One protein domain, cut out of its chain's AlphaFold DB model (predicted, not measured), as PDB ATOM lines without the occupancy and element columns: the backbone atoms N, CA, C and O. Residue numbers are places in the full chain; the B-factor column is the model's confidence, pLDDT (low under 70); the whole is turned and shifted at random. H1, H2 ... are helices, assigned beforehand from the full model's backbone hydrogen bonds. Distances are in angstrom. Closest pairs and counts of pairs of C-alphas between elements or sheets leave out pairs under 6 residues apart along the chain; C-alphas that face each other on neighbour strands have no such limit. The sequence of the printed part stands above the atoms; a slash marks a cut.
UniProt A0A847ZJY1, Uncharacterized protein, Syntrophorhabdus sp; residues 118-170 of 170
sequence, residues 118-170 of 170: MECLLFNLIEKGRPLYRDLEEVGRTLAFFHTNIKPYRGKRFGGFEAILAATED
ATOM      1  N   MET A 118      18.389  26.799  -7.728       86.38
ATOM      2  CA  MET A 118      18.334  27.345  -9.089       86.38
ATOM      3  C   MET A 118      18.314  26.224 -10.132       86.38
ATOM      4  O   MET A 118      17.586  26.296 -11.116       86.38
ATOM      5  N   GLU A 119      19.053  25.147  -9.891       89.12
ATOM      6  CA  GLU A 119      19.119  23.955 -10.728       89.12
ATOM      7  C   GLU A 119      17.791  23.195 -10.859       89.12
ATOM      8  O   GLU A 119      17.655  22.398 -11.786       89.12
ATOM      9  N   CYS A 120      16.826  23.440  -9.968       89.50
ATOM     10  CA  CYS A 120      15.481  22.870 -10.032       89.50
ATOM     11  C   CYS A 120      14.502  23.733 -10.843       89.50
ATOM     12  O   CYS A 120      13.366  23.314 -11.067       89.50
ATOM     13  N   LEU A 121      14.895  24.940 -11.260       89.88
ATOM     14  CA  LEU A 121      14.041  25.804 -12.070       89.88
ATOM     15  C   LEU A 121      13.906  25.241 -13.485       89.88
ATOM     16  O   LEU A 121      14.888  24.816 -14.090       89.88
ATOM     17  N   LEU A 122      12.686  25.279 -14.029       89.81
ATOM     18  CA  LEU A 122      12.359  24.647 -15.310       89.81
ATOM     19  C   LEU A 122      13.285  25.092 -16.451       89.81
ATOM     20  O   LEU A 122      13.723  24.251 -17.225       89.81
ATOM     21  N   PHE A 123      13.629  26.380 -16.534       88.19
ATOM     22  CA  PHE A 123      14.521  26.874 -17.589       88.19
ATOM     23  C   PHE A 123      15.929  26.255 -17.505       88.19
ATOM     24  O   PHE A 123      16.461  25.828 -18.524       88.19
ATOM     25  N   ASN A 124      16.479  26.085 -16.296       90.12
ATOM     26  CA  ASN A 124      17.763  25.412 -16.075       90.12
ATOM     27  C   ASN A 124      17.683  23.897 -16.311       90.12
ATOM     28  O   ASN A 124      18.675  23.265 -16.672       90.12
ATOM     29  N   LEU A 125      16.518  23.284 -16.077       90.88
ATOM     30  CA  LEU A 125      16.301  21.871 -16.382       90.88
ATOM     31  C   LEU A 125      16.269  21.633 -17.897       90.88
ATOM     32  O   LEU A 125      16.862  20.651 -18.351       90.88
ATOM     33  N   ILE A 126      15.643  22.537 -18.661       91.19
ATOM     34  CA  ILE A 126      15.511  22.439 -20.128       91.19
ATOM     35  C   ILE A 126      16.877  22.435 -20.799       91.19
ATOM     36  O   ILE A 126      17.133  21.583 -21.649       91.19
ATOM     37  N   GLU A 127      17.790  23.291 -20.347       90.00
ATOM     38  CA  GLU A 127      19.178  23.299 -20.824       90.00
ATOM     39  C   GLU A 127      19.899  21.960 -20.592       90.00
ATOM     40  O   GLU A 127      20.813  21.601 -21.331       90.00
ATOM     41  N   LYS A 128      19.459  21.179 -19.600       88.94
ATOM     42  CA  LYS A 128      19.997  19.852 -19.259       88.94
ATOM     43  C   LYS A 128      19.212  18.697 -19.899       88.94
ATOM     44  O   LYS A 128      19.387  17.549 -19.487       88.94
ATOM     45  N   GLY A 129      18.327  18.974 -20.860       88.38
ATOM     46  CA  GLY A 129      17.502  17.960 -21.527       88.38
ATOM     47  C   GLY A 129      16.397  17.368 -20.643       88.38
ATOM     48  O   GLY A 129      15.971  16.235 -20.862       88.38
ATOM     49  N   ARG A 130      15.950  18.105 -19.619       89.62
ATOM     50  CA  ARG A 130      14.833  17.750 -18.731       89.62
ATOM     51  C   ARG A 130      13.827  18.901 -18.658       89.62
ATOM     52  O   ARG A 130      14.173  20.018 -18.988       89.62
ATOM     53  N   PRO A 131      12.609  18.715 -18.151       85.12
ATOM     54  CA  PRO A 131      11.952  17.453 -17.835       85.12
ATOM     55  C   PRO A 131      11.677  16.610 -19.097       85.12
ATOM     56  O   PRO A 131      11.719  17.123 -20.215       85.12
ATOM     57  N   LEU A 132      11.459  15.300 -18.937       85.50
ATOM     58  CA  LEU A 132      11.106  14.429 -20.063       85.50
ATOM     59  C   LEU A 132       9.671  14.725 -20.525       85.50
ATOM     60  O   LEU A 132       8.881  15.331 -19.807       85.50
ATOM     61  N   TYR A 133       9.291  14.240 -21.709       87.94
ATOM     62  CA  TYR A 133       7.934  14.435 -22.240       87.94
ATOM     63  C   TYR A 133       6.825  14.056 -21.236       87.94
ATOM     64  O   TYR A 133       5.854  14.789 -21.079       87.94
ATOM     65  N   ARG A 134       7.000  12.941 -20.512       91.00
ATOM     66  CA  ARG A 134       6.037  12.464 -19.503       91.00
ATOM     67  C   ARG A 134       5.846  13.441 -18.342       91.00
ATOM     68  O   ARG A 134       4.721  13.668 -17.917       91.00
ATOM     69  N   ASP A 135       6.926  14.047 -17.872       91.19
ATOM     70  CA  ASP A 135       6.893  15.026 -16.784       91.19
ATOM     71  C   ASP A 135       6.162  16.312 -17.230       91.19
ATOM     72  O   ASP A 135       5.380  16.894 -16.480       91.19
ATOM     73  N   LEU A 136       6.365  16.751 -18.482       91.81
ATOM     74  CA  LEU A 136       5.623  17.885 -19.057       91.81
ATOM     75  C   LEU A 136       4.131  17.576 -19.204       91.81
ATOM     76  O   LEU A 136       3.292  18.443 -18.947       91.81
ATOM     77  N   GLU A 137       3.789  16.346 -19.590       95.12
ATOM     78  CA  GLU A 137       2.400  15.894 -19.638       95.12
ATOM     79  C   GLU A 137       1.754  15.940 -18.244       95.12
ATOM     80  O   GLU A 137       0.620  16.402 -18.104       95.12
ATOM     81  N   GLU A 138       2.476  15.535 -17.197       93.88
ATOM     82  CA  GLU A 138       2.003  15.604 -15.811       93.88
ATOM     83  C   GLU A 138       1.762  17.049 -15.346       93.88
ATOM     84  O   GLU A 138       0.724  17.340 -14.738       93.88
ATOM     85  N   VAL A 139       2.658  17.981 -15.694       93.00
ATOM     86  CA  VAL A 139       2.445  19.419 -15.453       93.00
ATOM     87  C   VAL A 139       1.167  19.890 -16.150       93.00
ATOM     88  O   VAL A 139       0.319  20.529 -15.522       93.00
ATOM     89  N   GLY A 140       0.987  19.534 -17.425       95.56
ATOM     90  CA  GLY A 140      -0.211  19.874 -18.193       95.56
ATOM     91  C   GLY A 140      -1.495  19.334 -17.559       95.56
ATOM     92  O   GLY A 140      -2.459  20.081 -17.383       95.56
ATOM     93  N   ARG A 141      -1.497  18.062 -17.142       96.56
ATOM     94  CA  ARG A 141      -2.626  17.422 -16.447       96.56
ATOM     95  C   ARG A 141      -2.936  18.105 -15.117       96.56
ATOM     96  O   ARG A 141      -4.105  18.363 -14.829       96.56
ATOM     97  N   THR A 142      -1.911  18.453 -14.341       94.94
ATOM     98  CA  THR A 142      -2.058  19.159 -13.060       94.94
ATOM     99  C   THR A 142      -2.693  20.536 -13.255       94.94
ATOM    100  O   THR A 142      -3.648  20.881 -12.557       94.94
ATOM    101  N   LEU A 143      -2.220  21.311 -14.237       95.00
ATOM    102  CA  LEU A 143      -2.774  22.631 -14.551       95.00
ATOM    103  C   LEU A 143      -4.207  22.547 -15.082       95.00
ATOM    104  O   LEU A 143      -5.059  23.331 -14.663       95.00
ATOM    105  N   ALA A 144      -4.489  21.588 -15.966       96.19
ATOM    106  CA  ALA A 144      -5.832  21.362 -16.490       96.19
ATOM    107  C   ALA A 144      -6.810  21.012 -15.361       96.19
ATOM    108  O   ALA A 144      -7.854  21.650 -15.242       96.19
ATOM    109  N   PHE A 145      -6.442  20.064 -14.494       95.56
ATOM    110  CA  PHE A 145      -7.240  19.697 -13.327       95.56
ATOM    111  C   PHE A 145      -7.450  20.885 -12.382       95.56
ATOM    112  O   PHE A 145      -8.562  21.125 -11.918       95.56
ATOM    113  N   PHE A 146      -6.410  21.674 -12.113       94.88
ATOM    114  CA  PHE A 146      -6.542  22.858 -11.273       94.88
ATOM    115  C   PHE A 146      -7.518  23.880 -11.877       94.88
ATOM    116  O   PHE A 146      -8.430  24.337 -11.189       94.88
ATOM    117  N   HIS A 147      -7.383  24.212 -13.164       92.94
ATOM    118  CA  HIS A 147      -8.235  25.204 -13.825       92.94
ATOM    119  C   HIS A 147      -9.695  24.764 -13.982       92.94
ATOM    120  O   HIS A 147     -10.581  25.614 -13.894       92.94
ATOM    121  N   THR A 148      -9.976  23.472 -14.171       94.88
ATOM    122  CA  THR A 148     -11.360  22.970 -14.256       94.88
ATOM    123  C   THR A 148     -12.082  22.973 -12.909       94.88
ATOM    124  O   THR A 148     -13.308  23.055 -12.883       94.88
ATOM    125  N   ASN A 149     -11.344  22.928 -11.795       93.38
ATOM    126  CA  ASN A 149     -11.903  22.826 -10.444       93.38
ATOM    127  C   ASN A 149     -11.944  24.154  -9.666       93.38
ATOM    128  O   ASN A 149     -12.430  24.192  -8.535       93.38
ATOM    129  N   ILE A 150     -11.459  25.258 -10.238       92.06
ATOM    130  CA  ILE A 150     -11.573  26.587  -9.620       92.06
ATOM    131  C   ILE A 150     -12.752  27.367 -10.193       92.06
ATOM    132  O   ILE A 150     -13.094  27.264 -11.369       92.06
ATOM    133  N   LYS A 151     -13.362  28.220  -9.364       88.19
ATOM    134  CA  LYS A 151     -14.413  29.132  -9.820       88.19
ATOM    135  C   LYS A 151     -13.828  30.117 -10.847       88.19
ATOM    136  O   LYS A 151     -12.927  30.876 -10.482       88.19
ATOM    137  N   PRO A 152     -14.353  30.171 -12.085       83.56
ATOM    138  CA  PRO A 152     -13.883  31.125 -13.080       83.56
ATOM    139  C   PRO A 152     -14.096  32.558 -12.595       83.56
ATOM    140  O   PRO A 152     -15.157  32.898 -12.059       83.56
ATOM    141  N   TYR A 153     -13.104  33.416 -12.812       82.06
ATOM    142  CA  TYR A 153     -13.259  34.845 -12.576       82.06
ATOM    143  C   TYR A 153     -14.220  35.438 -13.619       82.06
ATOM    144  O   TYR A 153     -13.996  35.308 -14.817       82.06
ATOM    145  N   ARG A 154     -15.300  36.083 -13.160       82.06
ATOM    146  CA  ARG A 154     -16.332  36.714 -14.011       82.06
ATOM    147  C   ARG A 154     -16.445  38.230 -13.803       82.06
ATOM    148  O   ARG A 154     -17.478  38.819 -14.101       82.06
ATOM    149  N   GLY A 155     -15.428  38.852 -13.208       77.75
ATOM    150  CA  GLY A 155     -15.410  40.301 -13.003       77.75
ATOM    151  C   GLY A 155     -15.062  41.068 -14.280       77.75
ATOM    152  O   GLY A 155     -14.935  40.486 -15.358       77.75
ATOM    153  N   LYS A 156     -14.886  42.390 -14.152       74.94
ATOM    154  CA  LYS A 156     -14.385  43.220 -15.257       74.94
ATOM    155  C   LYS A 156     -13.056  42.654 -15.756       74.94
ATOM    156  O   LYS A 156     -12.238  42.202 -14.961       74.94
ATOM    157  N   ARG A 157     -12.827  42.703 -17.067       69.81
ATOM    158  CA  ARG A 157     -11.519  42.368 -17.631       69.81
ATOM    159  C   ARG A 157     -10.500  43.376 -17.085       69.81
ATOM    160  O   ARG A 157     -10.603  44.562 -17.376       69.81
ATOM    161  N   PHE A 158      -9.576  42.903 -16.256       63.72
ATOM    162  CA  PHE A 158      -8.433  43.676 -15.775       63.72
ATOM    163  C   PHE A 158      -7.183  43.190 -16.507       63.72
ATOM    164  O   PHE A 158      -6.984  41.983 -16.650       63.72
ATOM    165  N   GLY A 159      -6.358  44.126 -16.976       64.12
ATOM    166  CA  GLY A 159      -5.176  43.815 -17.780       64.12
ATOM    167  C   GLY A 159      -5.497  43.398 -19.225       64.12
ATOM    168  O   GLY A 159      -6.619  43.527 -19.714       64.12
ATOM    169  N   GLY A 160      -4.475  42.912 -19.923       69.31
ATOM    170  CA  GLY A 160      -4.487  42.598 -21.354       69.31
ATOM    171  C   GLY A 160      -3.105  42.858 -21.944       69.31
ATOM    172  O   GLY A 160      -2.311  43.533 -21.303       69.31
ATOM    173  N   PHE A 161      -2.814  42.328 -23.134       72.06
ATOM    174  CA  PHE A 161      -1.518  42.535 -23.792       72.06
ATOM    175  C   PHE A 161      -1.165  44.026 -23.885       72.06
ATOM    176  O   PHE A 161      -0.133  44.430 -23.371       72.06
ATOM    177  N   GLU A 162      -2.102  44.838 -24.380       73.94
ATOM    178  CA  GLU A 162      -2.024  46.308 -24.428       73.94
ATOM    179  C   GLU A 162      -1.712  46.940 -23.061       73.94
ATOM    180  O   GLU A 162      -0.812  47.760 -22.930       73.94
ATOM    181  N   ALA A 163      -2.436  46.533 -22.014       68.75
ATOM    182  CA  ALA A 163      -2.269  47.098 -20.676       68.75
ATOM    183  C   ALA A 163      -0.961  46.653 -20.001       68.75
ATOM    184  O   ALA A 163      -0.427  47.393 -19.185       68.75
ATOM    185  N   ILE A 164      -0.473  45.447 -20.311       68.75
ATOM    186  CA  ILE A 164       0.804  44.929 -19.811       68.75
ATOM    187  C   ILE A 164       1.950  45.639 -20.526       68.75
ATOM    188  O   ILE A 164       2.810  46.163 -19.832       68.75
ATOM    189  N   LEU A 165       1.918  45.726 -21.861       70.56
ATOM    190  CA  LEU A 165       2.901  46.465 -22.661       70.56
ATOM    191  C   LEU A 165       3.049  47.900 -22.165       70.56
ATOM    192  O   LEU A 165       4.140  48.293 -21.774       70.56
ATOM    193  N   ALA A 166       1.934  48.627 -22.052       65.88
ATOM    194  CA  ALA A 166       1.920  50.009 -21.577       65.88
ATOM    195  C   ALA A 166       2.440  50.196 -20.136       65.88
ATOM    196  O   ALA A 166       2.625  51.326 -19.702       65.88
ATOM    197  N   ALA A 167       2.618  49.115 -19.370       60.53
ATOM    198  CA  ALA A 167       3.159  49.144 -18.013       60.53
ATOM    199  C   ALA A 167       4.558  48.518 -17.884       60.53
ATOM    200  O   ALA A 167       5.130  48.550 -16.794       60.53
ATOM    201  N   THR A 168       5.074  47.889 -18.944       59.66
ATOM    202  CA  THR A 168       6.401  47.250 -18.979       59.66
ATOM    203  C   THR A 168       7.361  47.912 -19.962       59.66
ATOM    204  O   THR A 168       8.559  47.688 -19.852       59.66
ATOM    205  N   GLU A 169       6.849  48.682 -20.922       57.69
ATOM    206  CA  GLU A 169       7.633  49.511 -21.839       57.69
ATOM    207  C   GLU A 169       7.741  50.936 -21.277       57.69
ATOM    208  O   GLU A 169       7.033  51.834 -21.717       57.69
ATOM    209  N   ASP A 170       8.606  51.106 -20.276       42.22
ATOM    210  CA  ASP A 170       9.214  52.383 -19.865       42.22
ATOM    211  C   ASP A 170      10.688  52.128 -19.501       42.22
ATOM    212  O   ASP A 170      10.948  51.191 -18.705       42.22
TER     213      ASP A 170
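AT A GLANCE: This is residues 118 to 170 of the 170 residues of an uncharacterized protein of Syntrophorhabdus sp (UniProt A0A847ZJY1). An open arch, with the long helix H2 as one slope, the short helix H1 at the foot below it, and a long unnamed stretch, residues 150 to 160, bending over to the short helix H3 at the other foot; the middle is empty. The printed part has 53 residues with three named helices, H1, H2, H3 in chain order, and no named strand: all helix. It is extended, with a radius of gyration of the C-alphas of 16.6 A, and flat, spanning 39 by 36 by 16 A.

HOW THE PARTS SIT: H2, residues 133 to 149, is apart from H1, residues 122 to 127, with no C-alphas within 8 A, though their link is tight. H3, residues 161 to 168, is apart from both. Every O i to N i+4 pair is within hydrogen-bond range in H1 and H2, and 3 of 4 in H3.

IN THESE COORDINATES: H2 measures 24.6 A, from C-alpha 133 at (7.934, 14.435, -22.240) to C-alpha 149 at (-11.903, 22.826, -10.444). H1 measures 8.9 A. H3 measures 10.4 A and ends at C-alpha 168, (6.401, 47.250, -18.979).

THE WHOLE: The farthest C-alphas, of Lys 128 and Lys 156, are 41.8 A apart. The printed part has no cut. The link from H2 to H3 is long. The pLDDT is under 70 at residues 157 to 160, 163 to 164 and 166 to 170.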